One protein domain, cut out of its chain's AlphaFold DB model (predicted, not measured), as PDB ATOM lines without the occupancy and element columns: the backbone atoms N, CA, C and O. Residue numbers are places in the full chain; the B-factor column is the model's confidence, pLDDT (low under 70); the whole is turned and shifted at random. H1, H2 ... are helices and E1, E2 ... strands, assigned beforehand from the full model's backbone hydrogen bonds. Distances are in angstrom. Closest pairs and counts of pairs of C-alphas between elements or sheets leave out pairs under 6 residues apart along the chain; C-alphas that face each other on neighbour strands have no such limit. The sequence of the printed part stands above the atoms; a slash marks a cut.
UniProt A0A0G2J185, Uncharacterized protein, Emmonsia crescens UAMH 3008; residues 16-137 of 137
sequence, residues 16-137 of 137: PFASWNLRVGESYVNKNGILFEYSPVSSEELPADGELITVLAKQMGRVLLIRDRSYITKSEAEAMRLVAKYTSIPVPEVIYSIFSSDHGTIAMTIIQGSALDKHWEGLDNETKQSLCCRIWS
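This is residues 16 to 137 of the 137 residues of an uncharacterized protein of Emmonsia crescens UAMH 3008 (UniProt A0A0G2J185). Picture one strongly twisted wall of six antiparallel strands, with H1 packed over one face at its E6 and E5 end, and with H2 held well away from the wall at the end of a long link. Residues 121 to 127, of which 125 to 127 belong to H2, stick out. The printed part has 122 residues, with two named helices and six named strands in the order E1 E2 E3 E4 H1 E5 E6 H2; the sheet runs E2 E1 E3 E4 E6 E5. The class is mixed, helices and strands. The whole is only just compact, close to loose, with a radius of gyration of the C-alphas of 16.2 A, and elongated, spanning 50 by 31 by 30 A.

Begin with E1, residues 27 to 31, and E2, residues 34 to 37, a hairpin in which N 29 and O 36 are 2.8 A apart. On the other side of E1 look for E3, residues 51 to 59, where N 28 and O 53 are 2.8 A apart. E3 bends by 56 degrees at residue 56 and forms a hairpin with E4, residues 62 to 69; N 54 and O 66 are 3.0 A apart. Next come H1, residues 74 to 86, and the hairpin of E5, residues 94 to 99, with E6, residues 104 to 109. E6 is the antiparallel neighbour of E4, with N 65 and O 108 2.9 A apart, and of E5, with N 98 and O 105 2.9 A apart. E4, H1 and E5 make a split strand-helix-strand unit, two strands running the same way with E6 between them, and its crossover is right-handed. H1 is on the sheet, in two layers, one helix on one face, at a height over the sheet of 10.6 A. It lies over E6 and E5, along the strands, at 13 degrees to E5 on the local plane; its closest C-alphas to E5 are those of Arg 81 and Val 94, 6.5 A. H2, residues 125 to 135, is not on the sheet and is apart from H1. In H1 and H2 every O i to N i+4 pair is within hydrogen-bond range.

Find C-alpha 27 at (152.334, 140.167, 199.443), where E1 begins. E3 measures 22.6 A from first to last C-alpha and E4 21.8 A. H1 starts at C-alpha 74, (141.485, 160.191, 196.978), and is 18.5 A long; E6 is 16.6 A long. H2, 15.3 A long, ends at C-alpha 135, (153.507, 160.305, 173.872).

The two C-alphas farthest apart, of Val 41 and Glu 126, are 50.1 A apart. The printed part has no cut. The links E2 to E3 and E6 to H2 are long. The model's pLDDT is under 70 at residues 43 to 44, 59 to 62, 68 to 71 and 137.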
ATOM      1  N   PRO A  16     162.352 139.997 189.592       89.38
ATOM      2  CA  PRO A  16     161.833 141.110 188.801       89.38
ATOM      3  C   PRO A  16     160.307 141.241 188.913       89.38
ATOM      4  O   PRO A  16     159.595 140.233 188.919       89.38
ATOM      5  N   PHE A  17     159.791 142.471 188.939       85.44
ATOM      6  CA  PHE A  17     158.352 142.725 188.876       85.44
ATOM      7  C   PHE A  17     157.793 142.263 187.528       85.44
ATOM      8  O   PHE A  17     157.946 142.934 186.506       85.44
ATOM      9  N   ALA A  18     157.165 141.091 187.536       82.75
ATOM     10  CA  ALA A  18     156.564 140.476 186.367       82.75
ATOM     11  C   ALA A  18     155.337 139.655 186.764       82.75
ATOM     12  O   ALA A  18     155.290 139.048 187.836       82.75
ATOM     13  N   SER A  19     154.343 139.592 185.879       78.44
ATOM     14  CA  SER A  19     153.062 138.939 186.165       78.44
ATOM     15  C   SER A  19     153.186 137.447 186.480       78.44
ATOM     16  O   SER A  19     152.379 136.928 187.251       78.44
ATOM     17  N   TRP A  20     154.195 136.755 185.945       82.19
ATOM     18  CA  TRP A  20     154.489 135.354 186.274       82.19
ATOM     19  C   TRP A  20     155.162 135.171 187.643       82.19
ATOM     20  O   TRP A  20     155.028 134.100 188.227       82.19
ATOM     21  N   ASN A  21     155.817 136.205 188.178       87.50
ATOM     22  CA  ASN A  21     156.456 136.171 189.498       87.50
ATOM     23  C   ASN A  21     155.477 136.474 190.643       87.50
ATOM     24  O   ASN A  21     155.723 136.089 191.780       87.50
ATOM     25  N   LEU A  22     154.351 137.126 190.346       86.56
ATOM     26  CA  LEU A  22     153.297 137.423 191.318       86.56
ATOM     27  C   LEU A  22     152.482 136.166 191.641       86.56
ATOM     28  O   LEU A  22     152.020 135.491 190.723       86.56
ATOM     29  N   ARG A  23     152.231 135.851 192.909       88.06
ATOM     30  CA  ARG A  23     151.383 134.715 193.313       88.06
ATOM     31  C   ARG A  23     150.142 135.215 194.037       88.06
ATOM     32  O   ARG A  23     150.233 136.133 194.833       88.06
ATOM     33  N   VAL A  24     148.982 134.647 193.709       87.50
ATOM     34  CA  VAL A  24     147.703 135.034 194.329       87.50
ATOM     35  C   VAL A  24     147.747 134.720 195.821       87.50
ATOM     36  O   VAL A  24     148.134 133.615 196.183       87.50
ATOM     37  N   GLY A  25     147.322 135.671 196.650       85.50
ATOM     38  CA  GLY A  25     147.355 135.584 198.108       85.50
ATOM     39  C   GLY A  25     148.655 136.088 198.733       85.50
ATOM     40  O   GLY A  25     148.665 136.341 199.932       85.50
ATOM     41  N   GLU A  26     149.710 136.286 197.938       89.00
ATOM     42  CA  GLU A  26     151.006 136.740 198.439       89.00
ATOM     43  C   GLU A  26     151.139 138.266 198.403       89.00
ATOM     44  O   GLU A  26     150.578 138.959 197.537       89.00
ATOM     45  N   SER A  27     151.946 138.767 199.334       88.56
ATOM     46  CA  SER A  27     152.334 140.167 199.443       88.56
ATOM     47  C   SER A  27     153.822 140.340 199.149       88.56
ATOM     48  O   SER A  27     154.657 139.486 199.450       88.56
ATOM     49  N   TYR A  28     154.158 141.468 198.533       89.94
ATOM     50  CA  TYR A  28     155.514 141.799 198.128       89.94
ATOM     51  C   TYR A  28     155.827 143.258 198.431       89.94
ATOM     52  O   TYR A  28     154.987 144.129 198.207       89.94
ATOM     53  N   VAL A  29     157.066 143.546 198.825       89.12
ATOM     54  CA  VAL A  29     157.612 144.902 198.735       89.12
ATOM     55  C   VAL A  29     158.273 145.071 197.373       89.12
ATOM     56  O   VAL A  29     159.244 144.386 197.046       89.12
ATOM     57  N   ASN A  30     157.764 146.001 196.572       87.44
ATOM     58  CA  ASN A  30     158.394 146.431 195.334       87.44
ATOM     59  C   ASN A  30     159.387 147.560 195.621       87.44
ATOM     60  O   ASN A  30     158.999 148.673 195.989       87.44
ATOM     61  N   LYS A  31     160.670 147.274 195.403       86.56
ATOM     62  CA  LYS A  31     161.758 148.252 195.438       86.56
ATOM     63  C   LYS A  31     162.328 148.392 194.037       86.56
ATOM     64  O   LYS A  31     163.012 147.498 193.545       86.56
ATOM     65  N   ASN A  32     162.031 149.510 193.379       83.12
ATOM     66  CA  ASN A  32     162.559 149.847 192.050       83.12
ATOM     67  C   ASN A  32     162.355 148.742 190.989       83.12
ATOM     68  O   ASN A  32     163.214 148.493 190.144       83.12
ATOM     69  N   GLY A  33     161.206 148.061 191.022       83.12
ATOM     70  CA  GLY A  33     160.871 146.995 190.078       83.12
ATOM     71  C   GLY A  33     161.439 145.622 190.438       83.12
ATOM     72  O   GLY A  33     161.374 144.725 189.596       83.12
ATOM     73  N   ILE A  34     161.972 145.453 191.650       88.75
ATOM     74  CA  ILE A  34     162.349 144.168 192.243       88.75
ATOM     75  C   ILE A  34     161.387 143.867 193.394       88.75
ATOM     76  O   ILE A  34     161.172 144.699 194.273       88.75
ATOM     77  N   LEU A  35     160.789 142.682 193.361       89.56
ATOM     78  CA  LEU A  35     159.859 142.168 194.351       89.56
ATOM     79  C   LEU A  35     160.598 141.353 195.403       89.56
ATOM     80  O   LEU A  35     161.303 140.400 195.072       89.56
ATOM     81  N   PHE A  36     160.352 141.686 196.662       90.50
ATOM     82  CA  PHE A  36     160.752 140.902 197.820       90.50
ATOM     83  C   PHE A  36     159.491 140.376 198.487       90.50
ATOM     84  O   PHE A  36     158.551 141.145 198.680       90.50
ATOM     85  N   GLU A  37     159.449 139.083 198.794       90.50
ATOM     86  CA  GLU A  37     158.334 138.497 199.538       90.50
ATOM     87  C   GLU A  37     158.189 139.207 200.887       90.50
ATOM     88  O   GLU A  37     159.180 139.537 201.545       90.50
ATOM     89  N   TYR A  38     156.950 139.509 201.259       85.62
ATOM     90  CA  TYR A  38     156.647 140.255 202.466       85.62
ATOM     91  C   TYR A  38     155.448 139.639 203.157       85.62
ATOM     92  O   TYR A  38     154.383 139.497 202.566       85.62
ATOM     93  N   SER A  39     155.626 139.297 204.426       84.19
ATOM     94  CA  SER A  39     154.568 138.758 205.271       84.19
ATOM     95  C   SER A  39     154.267 139.780 206.366       84.19
ATOM     96  O   SER A  39     154.939 139.754 207.399       84.19
ATOM     97  N   PRO A  40     153.318 140.709 206.143       72.25
ATOM     98  CA  PRO A  40     152.943 141.674 207.166       72.25
ATOM     99  C   PRO A  40     152.333 140.957 208.374       72.25
ATOM    100  O   PRO A  40     151.547 140.017 208.226       72.25
ATOM    101  N   VAL A  41     152.677 141.411 209.577       75.12
ATOM    102  CA  VAL A  41     152.135 140.885 210.838       75.12
ATOM    103  C   VAL A  41     150.690 141.360 211.044       75.12
ATOM    104  O   VAL A  41     149.895 140.671 211.684       75.12
ATOM    105  N   SER A  42     150.320 142.508 210.469       72.31
ATOM    106  CA  SER A  42     148.949 143.026 210.433       72.31
ATOM    107  C   SER A  42     148.628 143.673 209.084       72.31
ATOM    108  O   SER A  42     149.515 144.138 208.377       72.31
ATOM    109  N   SER A  43     147.345 143.759 208.724       64.25
ATOM    110  CA  SER A  43     146.912 144.378 207.460       64.25
ATOM    111  C   SER A  43     147.227 145.876 207.340       64.25
ATOM    112  O   SER A  43     147.096 146.418 206.250       64.25
ATOM    113  N   GLU A  44     147.621 146.527 208.435       67.19
ATOM    114  CA  GLU A  44     147.985 147.952 208.493       67.19
ATOM    115  C   GLU A  44     149.510 148.163 208.477       67.19
ATOM    116  O   GLU A  44     149.987 149.297 208.443       67.19
ATOM    117  N   GLU A  45     150.298 147.084 208.522       71.00
ATOM    118  CA  GLU A  45     151.752 147.175 208.491       71.00
ATOM    119  C   GLU A  45     152.234 147.530 207.080       71.00
ATOM    120  O   GLU A  45     152.116 146.742 206.137       71.00
ATOM    121  N   LEU A  46     152.811 148.724 206.951       73.06
ATOM    122  CA  LEU A  46     153.455 149.175 205.726       73.06
ATOM    123  C   LEU A  46     154.975 149.065 205.847       73.06
ATOM    124  O   LEU A  46     155.542 149.443 206.878       73.06
ATOM    125  N   PRO A  47     155.665 148.606 204.789       79.25
ATOM    126  CA  PRO A  47     157.113 148.576 204.790       79.25
ATOM    127  C   PRO A  47     157.663 150.003 204.905       79.25
ATOM    128  O   PRO A  47     157.170 150.931 204.266       79.25
ATOM    129  N   ALA A  48     158.733 150.171 205.685       76.44
ATOM    130  CA  ALA A  48     159.389 151.471 205.858       76.44
ATOM    131  C   ALA A  48     159.964 152.043 204.545       76.44
ATOM    132  O   ALA A  48     160.162 153.250 204.427       76.44
ATOM    133  N   ASP A  49     160.251 151.174 203.574       80.00
ATOM    134  CA  ASP A  49     160.790 151.520 202.264       80.00
ATOM    135  C   ASP A  49     160.223 150.587 201.185       80.00
ATOM    136  O   ASP A  49     160.169 149.367 201.371       80.00
ATOM    137  N   GLY A  50     159.871 151.165 200.037       76.00
ATOM    138  CA  GLY A  50     159.241 150.483 198.913       76.00
ATOM    139  C   GLY A  50     157.715 150.545 198.932       76.00
ATOM    140  O   GLY A  50     157.088 151.237 199.729       76.00
ATOM    141  N   GLU A  51     157.110 149.847 197.984       82.50
ATOM    142  CA  GLU A  51     155.662 149.798 197.805       82.50
ATOM    143  C   GLU A  51     155.130 148.417 198.158       82.50
ATOM    144  O   GLU A  51     155.599 147.429 197.594       82.50
ATOM    145  N   LEU A  52     154.124 148.353 199.032       84.69
ATOM    146  CA  LEU A  52     153.436 147.103 199.312       84.69
ATOM    147  C   LEU A  52     152.467 146.770 198.175       84.69
ATOM    148  O   LEU A  52     151.591 147.565 197.818       84.69
ATOM    149  N   ILE A  53     152.635 145.574 197.623       85.81
ATOM    150  CA  ILE A  53     151.793 144.997 196.587       85.81
ATOM    151  C   ILE A  53     151.217 143.689 197.113       85.81
ATOM    152  O   ILE A  53     151.964 142.742 197.347       85.81
ATOM    153  N   THR A  54     149.894 143.604 197.210       85.94
ATOM    154  CA  THR A  54     149.199 142.351 197.541       85.94
ATOM    155  C   THR A  54     148.423 141.856 196.334       85.94
ATOM    156  O   THR A  54     147.632 142.594 195.740       85.94
ATOM    157  N   VAL A  55     148.643 140.601 195.951       86.25
ATOM    158  CA  VAL A  55     148.023 140.010 194.763       86.25
ATOM    159  C   VAL A  55     146.708 139.349 195.158       86.25
ATOM    160  O   VAL A  55     146.687 138.244 195.689       86.25
ATOM    161  N   LEU A  56     145.587 139.995 194.855       82.94
ATOM    162  CA  LEU A  56     144.274 139.474 195.241       82.94
ATOM    163  C   LEU A  56     143.776 138.362 194.326       82.94
ATOM    164  O   LEU A  56     143.158 137.403 194.778       82.94
ATOM    165  N   ALA A  57     143.996 138.513 193.022       81.38
ATOM    166  CA  ALA A  57     143.473 137.585 192.032       81.38
ATOM    167  C   ALA A  57     144.221 137.693 190.703       81.38
ATOM    168  O   ALA A  57     144.779 138.734 190.350       81.38
ATOM    169  N   LYS A  58     144.157 136.611 189.924       80.44
ATOM    170  CA  LYS A  58     144.518 136.592 188.505       80.44
ATOM    171  C   LYS A  58     143.329 136.072 187.707       80.44
ATOM    172  O   LYS A  58     142.923 134.931 187.893       80.44
ATOM    173  N   GLN A  59     142.770 136.893 186.826       67.38
ATOM    174  CA  GLN A  59     141.633 136.530 185.980       67.38
ATOM    175  C   GLN A  59     141.942 136.872 184.523       67.38
ATOM    176  O   GLN A  59     142.180 138.030 184.200       67.38
ATOM    177  N   MET A  60     141.943 135.866 183.638       58.88
ATOM    178  CA  MET A  60     142.042 136.038 182.175       58.88
ATOM    179  C   MET A  60     143.153 137.014 181.719       58.88
ATOM    180  O   MET A  60     142.928 137.884 180.884       58.88
ATOM    181  N   GLY A  61     144.356 136.909 182.299       62.28
ATOM    182  CA  GLY A  61     145.503 137.778 181.976       62.28
ATOM    183  C   GLY A  61     145.542 139.125 182.714       62.28
ATOM    184  O   GLY A  61     146.544 139.836 182.639       62.28
ATOM    185  N   ARG A  62     144.501 139.459 183.483       62.12
ATOM    186  CA  ARG A  62     144.480 140.599 184.406       62.12
ATOM    187  C   ARG A  62     144.918 140.143 185.790       62.12
ATOM    188  O   ARG A  62     144.450 139.125 186.298       62.12
ATOM    189  N   VAL A  63     145.814 140.904 186.403       71.62
ATOM    190  CA  VAL A  63     146.210 140.717 187.800       71.62
ATOM    191  C   VAL A  63     145.601 141.861 188.592       71.62
ATOM    192  O   VAL A  63     145.777 143.017 188.208       71.62
ATOM    193  N   LEU A  64     144.872 141.531 189.653       72.75
ATOM    194  CA  LEU A  64     144.337 142.503 190.596       72.75
ATOM    195  C   LEU A  64     145.330 142.675 191.740       72.75
ATOM    196  O   LEU A  64     145.642 141.708 192.442       72.75
ATOM    197  N   LEU A  65     145.803 143.904 191.912       75.31
ATOM    198  CA  LEU A  65     146.698 144.290 192.992       75.31
ATOM    199  C   LEU A  65     145.995 145.237 193.951       75.31
ATOM    200  O   LEU A  65     145.281 146.136 193.515       75.31
ATOM    201  N   ILE A  66     146.271 145.074 195.238       74.88
ATOM    202  CA  ILE A  66     146.173 146.163 196.201       74.88
ATOM    203  C   ILE A  66     147.527 146.859 196.242       74.88
ATOM    204  O   ILE A  66     148.548 146.204 196.465       74.88
ATOM    205  N   ARG A  67     147.507 148.177 196.045       70.56
ATOM    206  CA  ARG A  67     148.640 149.058 196.302       70.56
ATOM    207  C   ARG A  67     148.402 149.775 197.617       70.56
ATOM    208  O   ARG A  67     147.393 150.477 197.743       70.56
ATOM    209  N   ASP A  68     149.337 149.619 198.545       66.06
ATOM    210  CA  ASP A  68     149.309 150.343 199.810       66.06
ATOM    211  C   ASP A  68     150.562 151.210 199.969       66.06
ATOM    212  O   ASP A  68     151.701 150.739 199.855       66.06
ATOM    213  N   ARG A  69     150.339 152.514 200.154       63.53
ATOM    214  CA  ARG A  69     151.368 153.490 200.516       63.53
ATOM    215  C   ARG A  69     150.747 154.510 201.464       63.53
ATOM    216  O   ARG A  69     149.621 154.957 201.262       63.53
ATOM    217  N   SER A  70     151.553 155.009 202.393       60.38
ATOM    218  CA  SER A  70     151.174 156.054 203.354       60.38
ATOM    219  C   SER A  70     150.766 157.406 202.738       60.38
ATOM    220  O   SER A  70     150.325 158.291 203.456       60.38
ATOM    221  N   TYR A  71     150.878 157.588 201.415       65.12
ATOM    222  CA  TYR A  71     150.586 158.857 200.732       65.12
ATOM    223  C   TYR A  71     149.589 158.742 199.569       65.12
ATOM    224  O   TYR A  71     149.481 159.677 198.775       65.12
ATOM    225  N   ILE A  72     148.871 157.621 199.421       72.88
ATOM    226  CA  ILE A  72     147.865 157.512 198.352       72.88
ATOM    227  C   ILE A  72     146.660 158.391 198.694       72.88
ATOM    228  O   ILE A  72     146.060 158.272 199.760       72.88
ATOM    229  N   THR A  73     146.276 159.263 197.761       80.38
ATOM    230  CA  THR A  73     145.181 160.221 197.975       80.38
ATOM    231  C   THR A  73     143.918 159.833 197.214       80.38
ATOM    232  O   THR A  73     143.967 159.214 196.150       80.38
ATOM    233  N   LYS A  74     142.760 160.291 197.707       86.38
ATOM    234  CA  LYS A  74     141.485 160.191 196.978       86.38
ATOM    235  C   LYS A  74     141.583 160.755 195.559       86.38
ATOM    236  O   LYS A  74     141.033 160.177 194.627       86.38
ATOM    237  N   SER A  75     142.304 161.862 195.399       88.81
ATOM    238  CA  SER A  75     142.507 162.516 194.107       88.81
ATOM    239  C   SER A  75     143.239 161.628 193.101       88.81
ATOM    240  O   SER A  75     142.923 161.694 191.920       88.81
ATOM    241  N   GLU A  76     144.165 160.773 193.543       89.62
ATOM    242  CA  GLU A  76     144.881 159.837 192.665       89.62
ATOM    243  C   GLU A  76     143.925 158.799 192.062       89.62
ATOM    244  O   GLU A  76     143.875 158.639 190.841       89.62
ATOM    245  N   ALA A  77     143.085 158.167 192.892       90.81
ATOM    246  CA  ALA A  77     142.085 157.209 192.419       90.81
ATOM    247  C   ALA A  77     141.084 157.848 191.444       90.81
ATOM    248  O   ALA A  77     140.765 157.264 190.406       90.81
ATOM    249  N   GLU A  78     140.596 159.053 191.753       93.69
ATOM    250  CA  GLU A  78     139.665 159.771 190.873       93.69
ATOM    251  C   GLU A  78     140.326 160.225 189.568       93.69
ATOM    252  O   GLU A  78     139.713 160.111 188.508       93.69
ATOM    253  N   ALA A  79     141.582 160.677 189.608       94.12
ATOM    254  CA  ALA A  79     142.328 161.037 188.405       94.12
ATOM    255  C   ALA A  79     142.479 159.830 187.471       94.12
ATOM    256  O   ALA A  79     142.202 159.940 186.278       94.12
ATOM    257  N   MET A  80     142.825 158.659 188.010       93.06
ATOM    258  CA  MET A  80     142.907 157.422 187.228       93.06
ATOM    259  C   MET A  80     141.559 157.042 186.608       93.06
ATOM    260  O   MET A  80     141.499 156.732 185.418       93.06
ATOM    261  N   ARG A  81     140.462 157.122 187.379       94.56
ATOM    262  CA  ARG A  81     139.098 156.881 186.872       94.56
ATOM    263  C   ARG A  81     138.731 157.849 185.749       94.56
ATOM    264  O   ARG A  81     138.127 157.443 184.758       94.56
ATOM    265  N   LEU A  82     139.101 159.120 185.886       96.12
ATOM    266  CA  LEU A  82     138.817 160.157 184.900       96.12
ATOM    267  C   LEU A  82     139.603 159.923 183.603       96.12
ATOM    268  O   LEU A  82     139.009 159.953 182.525       96.12
ATOM    269  N   VAL A  83     140.898 159.606 183.697       94.25
ATOM    270  CA  VAL A  83     141.731 159.263 182.531       94.25
ATOM    271  C   VAL A  83     141.197 158.015 181.829       94.25
ATOM    272  O   VAL A  83     141.027 158.041 180.611       94.25
ATOM    273  N   ALA A  84     140.847 156.965 182.580       93.31
ATOM    274  CA  ALA A  84     140.267 155.740 182.024       93.31
ATOM    275  C   ALA A  84     138.939 155.994 181.292       93.31
ATOM    276  O   ALA A  84     138.638 155.344 180.296       93.31
ATOM    277  N   LYS A  85     138.127 156.933 181.797       94.50
ATOM    278  CA  LYS A  85     136.807 157.238 181.238       94.50
ATOM    279  C   LYS A  85     136.872 158.093 179.974       94.50
ATOM    280  O   LYS A  85     136.047 157.904 179.083       94.50
ATOM    281  N   TYR A  86     137.782 159.063 179.921       95.81
ATOM    282  CA  TYR A  86     137.771 160.099 178.880       95.81
ATOM    283  C   TYR A  86     138.938 160.022 177.897       95.81
ATOM    284  O   TYR A  86     139.005 160.837 176.980       95.81
ATOM    285  N   THR A  87     139.845 159.059 178.050       91.88
ATOM    286  CA  THR A  87     140.972 158.870 177.132       91.88
ATOM    287  C   THR A  87     141.083 157.410 176.707       91.88
ATOM    288  O   THR A  87     140.573 156.511 177.369       91.88
ATOM    289  N   SER A  88     141.778 157.166 175.600       87.81
ATOM    290  CA  SER A  88     142.185 155.823 175.173       87.81
ATOM    291  C   SER A  88     143.549 155.410 175.741       87.81
ATOM    292  O   SER A  88     144.063 154.348 175.383       87.81
ATOM    293  N   ILE A  89     144.154 156.242 176.598       87.44
ATOM    294  CA  ILE A  89     145.446 155.949 177.214       87.44
ATOM    295  C   ILE A  89     145.251 154.761 178.162       87.44
ATOM    296  O   ILE A  89     144.397 154.828 179.051       87.44
ATOM    297  N   PRO A  90     146.025 153.671 178.010       86.69
ATOM    298  CA  PRO A  90     145.922 152.542 178.914       86.69
ATOM    299  C   PRO A  90     146.382 152.976 180.308       86.69
ATOM    300  O   PRO A  90     147.551 153.294 180.519       86.69
ATOM    301  N   VAL A  91     145.452 152.973 181.262       90.31
ATOM    302  CA  VAL A  91     145.712 153.184 182.692       90.31
ATOM    303  C   VAL A  91     145.189 151.990 183.498       90.31
ATOM    304  O   VAL A  91     144.269 151.308 183.037       90.31
ATOM    305  N   PRO A  92     145.774 151.693 184.675       89.75
ATOM    306  CA  PRO A  92     145.225 150.690 185.576       89.75
ATOM    307  C   PRO A  92     143.758 150.986 185.890       89.75
ATOM    308  O   PRO A  92     143.397 152.102 186.267       89.75
ATOM    309  N   GLU A  93     142.905 149.980 185.743       89.94
ATOM    310  CA  GLU A  93     141.487 150.087 186.079       89.94
ATOM    311  C   GLU A  93     141.341 150.031 187.600       89.94
ATOM    312  O   GLU A  93     141.701 149.027 188.216       89.94
ATOM    313  N   VAL A  94     140.823 151.102 188.207       90.56
ATOM    314  CA  VAL A  94     140.547 151.153 189.648       90.56
ATOM    315  C   VAL A  94     139.273 150.367 189.951       90.56
ATOM    316  O   VAL A  94     138.182 150.797 189.579       90.56
ATOM    317  N   ILE A  95     139.401 149.259 190.680       87.62
ATOM    318  CA  ILE A  95     138.271 148.404 191.073       87.62
ATOM    319  C   ILE A  95     137.593 148.958 192.328       87.62
ATOM    320  O   ILE A  95     136.379 149.146 192.352       87.62
ATOM    321  N   TYR A  96     138.376 149.270 193.361       85.69
ATOM    322  CA  TYR A  96     137.892 149.957 194.559       85.69
ATOM    323  C   TYR A  96     139.015 150.760 195.220       85.69
ATOM    324  O   TYR A  96     140.196 150.576 194.930       85.69
ATOM    325  N   SER A  97     138.637 151.688 196.096       87.81
ATOM    326  CA  SER A  97     139.566 152.561 196.814       87.81
ATOM    327  C   SER A  97     139.030 152.858 198.213       87.81
ATOM    328  O   SER A  97     137.860 153.229 198.331       87.81
ATOM    329  N   ILE A  98     139.867 152.719 199.239       86.81
ATOM    330  CA  ILE A  98     139.532 152.959 200.650       86.81
ATOM    331  C   ILE A  98     140.520 153.995 201.187       86.81
ATOM    332  O   ILE A  98     141.710 153.903 200.908       86.81
ATOM    333  N   PHE A  99     140.030 154.991 201.924       84.06
ATOM    334  CA  PHE A  99     140.855 156.068 202.474       84.06
ATOM    335  C   PHE A  99     140.499 156.303 203.939       84.06
ATOM    336  O   PHE A  99     139.314 156.387 204.277       84.06
ATOM    337  N   SER A 100     141.519 156.442 204.776       81.12
ATOM    338  CA  SER A 100     141.438 156.864 206.173       81.12
ATOM    339  C   SER A 100     142.143 158.221 206.346       81.12
ATOM    340  O   SER A 100     142.476 158.895 205.368       81.12
ATOM    341  N   SER A 101     142.329 158.671 207.588       77.88
ATOM    342  CA  SER A 101     143.022 159.929 207.900       77.88
ATOM    343  C   SER A 101     144.516 159.921 207.565       77.88
ATOM    344  O   SER A 101     145.097 160.986 207.365       77.88
ATOM    345  N   ASP A 102     145.131 158.744 207.547       75.88
ATOM    346  CA  ASP A 102     146.581 158.537 207.577       75.88
ATOM    347  C   ASP A 102     147.074 157.566 206.495       75.88
ATOM    348  O   ASP A 102     148.272 157.518 206.225       75.88
ATOM    349  N   HIS A 103     146.172 156.827 205.846       74.81
ATOM    350  CA  HIS A 103     146.519 155.893 204.782       74.81
ATOM    351  C   HIS A 103     145.433 155.799 203.701       74.81
ATOM    352  O   HIS A 103     144.266 156.165 203.882       74.81
ATOM    353  N   GLY A 104     145.837 155.315 202.529       81.00
ATOM    354  CA  GLY A 104     144.966 155.142 201.378       81.00
ATOM    355  C   GLY A 104     145.341 153.891 200.607       81.00
ATOM    356  O   GLY A 104     146.509 153.650 200.315       81.00
ATOM    357  N   THR A 105     144.330 153.125 200.226       82.88
ATOM    358  CA  THR A 105     144.492 151.863 199.513       82.88
ATOM    359  C   THR A 105     143.727 151.936 198.200       82.88
ATOM    360  O   THR A 105     142.533 152.254 198.178       82.88
ATOM    361  N   ILE A 106     144.388 151.603 197.088       87.00
ATOM    362  CA  ILE A 106     143.728 151.467 195.783       87.00
ATOM    363  C   ILE A 106     143.933 150.043 195.276       87.00
ATOM    364  O   ILE A 106     145.063 149.586 195.102       87.00
ATOM    365  N   ALA A 107     142.824 149.362 195.000       84.88
ATOM    366  CA  ALA A 107     142.829 148.099 194.286       84.88
ATOM    367  C   ALA A 107     142.635 148.350 192.789       84.88
ATOM    368  O   ALA A 107     141.642 148.961 192.379       84.88
ATOM    369  N   MET A 108     143.578 147.886 191.972       89.50
ATOM    370  CA  MET A 108     143.611 148.165 190.537       89.50
ATOM    371  C   MET A 108     144.159 146.998 189.707       89.50
ATOM    372  O   MET A 108     144.781 146.070 190.230       89.50
ATOM    373  N   THR A 109     143.942 147.040 188.393       85.44
ATOM    374  CA  THR A 109     144.511 146.059 187.454       85.44
ATOM    375  C   THR A 109     145.969 146.366 187.084       85.44
ATOM    376  O   THR A 109     146.406 147.510 187.125       85.44
ATOM    377  N   ILE A 110     146.746 145.357 186.680       82.50
ATOM    378  CA  ILE A 110     148.085 145.561 186.089       82.50
ATOM    379  C   ILE A 110     147.984 145.820 184.584       82.50
ATOM    380  O   ILE A 110     147.358 145.043 183.860       82.50
ATOM    381  N   ILE A 111     148.713 146.831 184.101       82.38
ATOM    382  CA  ILE A 111     149.069 146.949 182.683       82.38
ATOM    383  C   ILE A 111     150.330 146.128 182.426       82.38
ATOM    384  O   ILE A 111     151.369 146.360 183.042       82.38
ATOM    385  N   GLN A 112     150.240 145.169 181.508       78.25
ATOM    386  CA  GLN A 112     151.402 144.393 181.084       78.25
ATOM    387  C   GLN A 112     152.359 145.278 180.281       78.25
ATOM    388  O   GLN A 112     151.945 145.988 179.367       78.25
ATOM    389  N   GLY A 113     153.645 145.190 180.597       81.50
ATOM    390  CA  GLY A 113     154.694 145.904 179.887       81.50
ATOM    391  C   GLY A 113     155.957 146.018 180.724       81.50
ATOM    392  O   GLY A 113     156.020 145.558 181.865       81.50
ATOM    393  N   SER A 114     156.966 146.646 180.141       80.75
ATOM    394  CA  SER A 114     158.199 147.030 180.814       80.75
ATOM    395  C   SER A 114     158.359 148.544 180.769       80.75
ATOM    396  O   SER A 114     157.860 149.219 179.867       80.75
ATOM    397  N   ALA A 115     159.027 149.086 181.784       84.31
ATOM    398  CA  ALA A 115     159.305 150.510 181.848       84.31
ATOM    399  C   ALA A 115     160.257 150.916 180.706       84.31
ATOM    400  O   ALA A 115     161.168 150.166 180.346       84.31
ATOM    401  N   LEU A 116     159.994 152.079 180.101       86.88
ATOM    402  CA  LEU A 116     160.684 152.532 178.891       86.88
ATOM    403  C   LEU A 116     162.191 152.720 179.113       86.88
ATOM    404  O   LEU A 116     162.981 152.394 178.231       86.88
ATOM    405  N   ASP A 117     162.589 153.179 180.297       87.50
ATOM    406  CA  ASP A 117     163.983 153.365 180.720       87.50
ATOM    407  C   ASP A 117     164.822 152.084 180.597       87.50
ATOM    408  O   ASP A 117     165.982 152.142 180.198       87.50
ATOM    409  N   LYS A 118     164.220 150.913 180.841       86.81
ATOM    410  CA  LYS A 118     164.897 149.611 180.714       86.81
ATOM    411  C   LYS A 118     165.262 149.248 179.277       86.81
ATOM    412  O   LYS A 118     166.124 148.399 179.066       86.81
ATOM    413  N   HIS A 119     164.583 149.842 178.301       89.31
ATOM    414  CA  HIS A 119     164.741 149.500 176.888       89.31
ATOM    415  C   HIS A 119     165.255 150.660 176.043       89.31
ATOM    416  O   HIS A 119     165.725 150.410 174.938       89.31
ATOM    417  N   TRP A 120     165.201 151.895 176.549       92.94
ATOM    418  CA  TRP A 120     165.472 153.112 175.790       92.94
ATOM    419  C   TRP A 120     166.796 153.065 175.026       92.94
ATOM    420  O   TRP A 120     166.817 153.326 173.825       92.94
ATOM    421  N   GLU A 121     167.888 152.662 175.677       94.88
ATOM    422  CA  GLU A 121     169.213 152.587 175.042       94.88
ATOM    423  C   GLU A 121     169.283 151.567 173.895       94.88
ATOM    424  O   GLU A 121     170.045 151.756 172.952       94.88
ATOM    425  N   GLY A 122     168.452 150.522 173.934       93.50
ATOM    426  CA  GLY A 122     168.396 149.481 172.905       93.50
ATOM    427  C   GLY A 122     167.495 149.801 171.709       93.50
ATOM    428  O   GLY A 122     167.482 149.028 170.754       93.50
ATOM    429  N   LEU A 123     166.731 150.898 171.746       95.00
ATOM    430  CA  LEU A 123     165.843 151.292 170.649       95.00
ATOM    431  C   LEU A 123     166.597 152.109 169.591       95.00
ATOM    432  O   LEU A 123     167.375 153.012 169.924       95.00
ATOM    433  N   ASP A 124     166.310 151.839 168.317       96.44
ATOM    434  CA  ASP A 124     166.786 152.663 167.208       96.44
ATOM    435  C   ASP A 124     166.132 154.060 167.199       96.44
ATOM    436  O   ASP A 124     165.137 154.335 167.880       96.44
ATOM    437  N   ASN A 125     166.727 154.975 166.430       96.75
ATOM    438  CA  ASN A 125     166.285 156.368 166.379       96.75
ATOM    439  C   ASN A 125     164.873 156.526 165.794       96.75
ATOM    440  O   ASN A 125     164.142 157.414 166.231       96.75
ATOM    441  N   GLU A 126     164.480 155.674 164.846       96.88
ATOM    442  CA  GLU A 126     163.151 155.720 164.225       96.88
ATOM    443  C   GLU A 126     162.065 155.346 165.244       96.88
ATOM    444  O   GLU A 126     161.065 156.049 165.403       96.88
ATOM    445  N   THR A 127     162.311 154.300 166.028       94.75
ATOM    446  CA  THR A 127     161.435 153.836 167.104       94.75
ATOM    447  C   THR A 127     161.346 154.867 168.225       94.75
ATOM    448  O   THR A 127     160.247 155.169 168.695       94.75
ATOM    449  N   LYS A 128     162.475 155.466 168.632       94.81
ATOM    450  CA  LYS A 128     162.495 156.566 169.612       94.81
ATOM    451  C   LYS A 128     161.661 157.752 169.134       94.81
ATOM    452  O   LYS A 128     160.827 158.249 169.888       94.81
ATOM    453  N   GLN A 129     161.835 158.168 167.878       95.19
ATOM    454  CA  GLN A 129     161.063 159.261 167.287       95.19
ATOM    455  C   GLN A 129     159.563 158.941 167.259       95.19
ATOM    456  O   GLN A 129     158.756 159.766 167.684       95.19
ATOM    457  N   SER A 130     159.190 157.735 166.826       94.00
ATOM    458  CA  SER A 130     157.798 157.270 166.804       94.00
ATOM    459  C   SER A 130     157.153 157.297 168.198       94.00
ATOM    460  O   SER A 130     156.041 157.802 168.364       94.00
ATOM    461  N   LEU A 131     157.871 156.834 169.229       91.19
ATOM    462  CA  LEU A 131     157.400 156.880 170.618       91.19
ATOM    463  C   LEU A 131     157.221 158.315 171.123       91.19
ATOM    464  O   LEU A 131     156.183 158.614 171.710       91.19
ATOM    465  N   CYS A 132     158.182 159.201 170.860       90.75
ATOM    466  CA  CYS A 132     158.083 160.620 171.206       90.75
ATOM    467  C   CYS A 132     156.842 161.266 170.575       90.75
ATOM    468  O   CYS A 132     156.067 161.914 171.274       90.75
ATOM    469  N   CYS A 133     156.609 161.032 169.278       89.88
ATOM    470  CA  CYS A 133     155.427 161.544 168.583       89.88
ATOM    471  C   CYS A 133     154.118 161.010 169.173       89.88
ATOM    472  O   CYS A 133     153.136 161.738 169.189       89.88
ATOM    473  N   ARG A 134     154.095 159.766 169.666       85.81
ATOM    474  CA  ARG A 134     152.891 159.150 170.241       85.81
ATOM    475  C   ARG A 134     152.606 159.579 171.683       85.81
ATOM    476  O   ARG A 134     151.462 159.508 172.111       85.81
ATOM    477  N   ILE A 135     153.636 159.938 172.451       82.56
ATOM    478  CA  ILE A 135     153.507 160.305 173.872       82.56
ATOM    479  C   ILE A 135     153.279 161.814 174.046       82.56
ATOM    480  O   ILE A 135     152.583 162.213 174.975       82.56
ATOM    481  N   TRP A 136     153.869 162.649 173.184       76.31
ATOM    482  CA  TRP A 136     153.800 164.114 173.289       76.31
ATOM    483  C   TRP A 136     152.740 164.782 172.399       76.31
ATOM    484  O   TRP A 136     152.684 166.011 172.370       76.31
ATOM    485  N   SER A 137     151.928 164.010 171.670       55.84
ATOM    486  CA  SER A 137     150.771 164.506 170.904       55.84
ATOM    487  C   SER A 137     149.520 164.614 171.765       55.84
ATOM    488  O   SER A 137     148.820 165.641 171.651       55.84
TER     489      SER A 137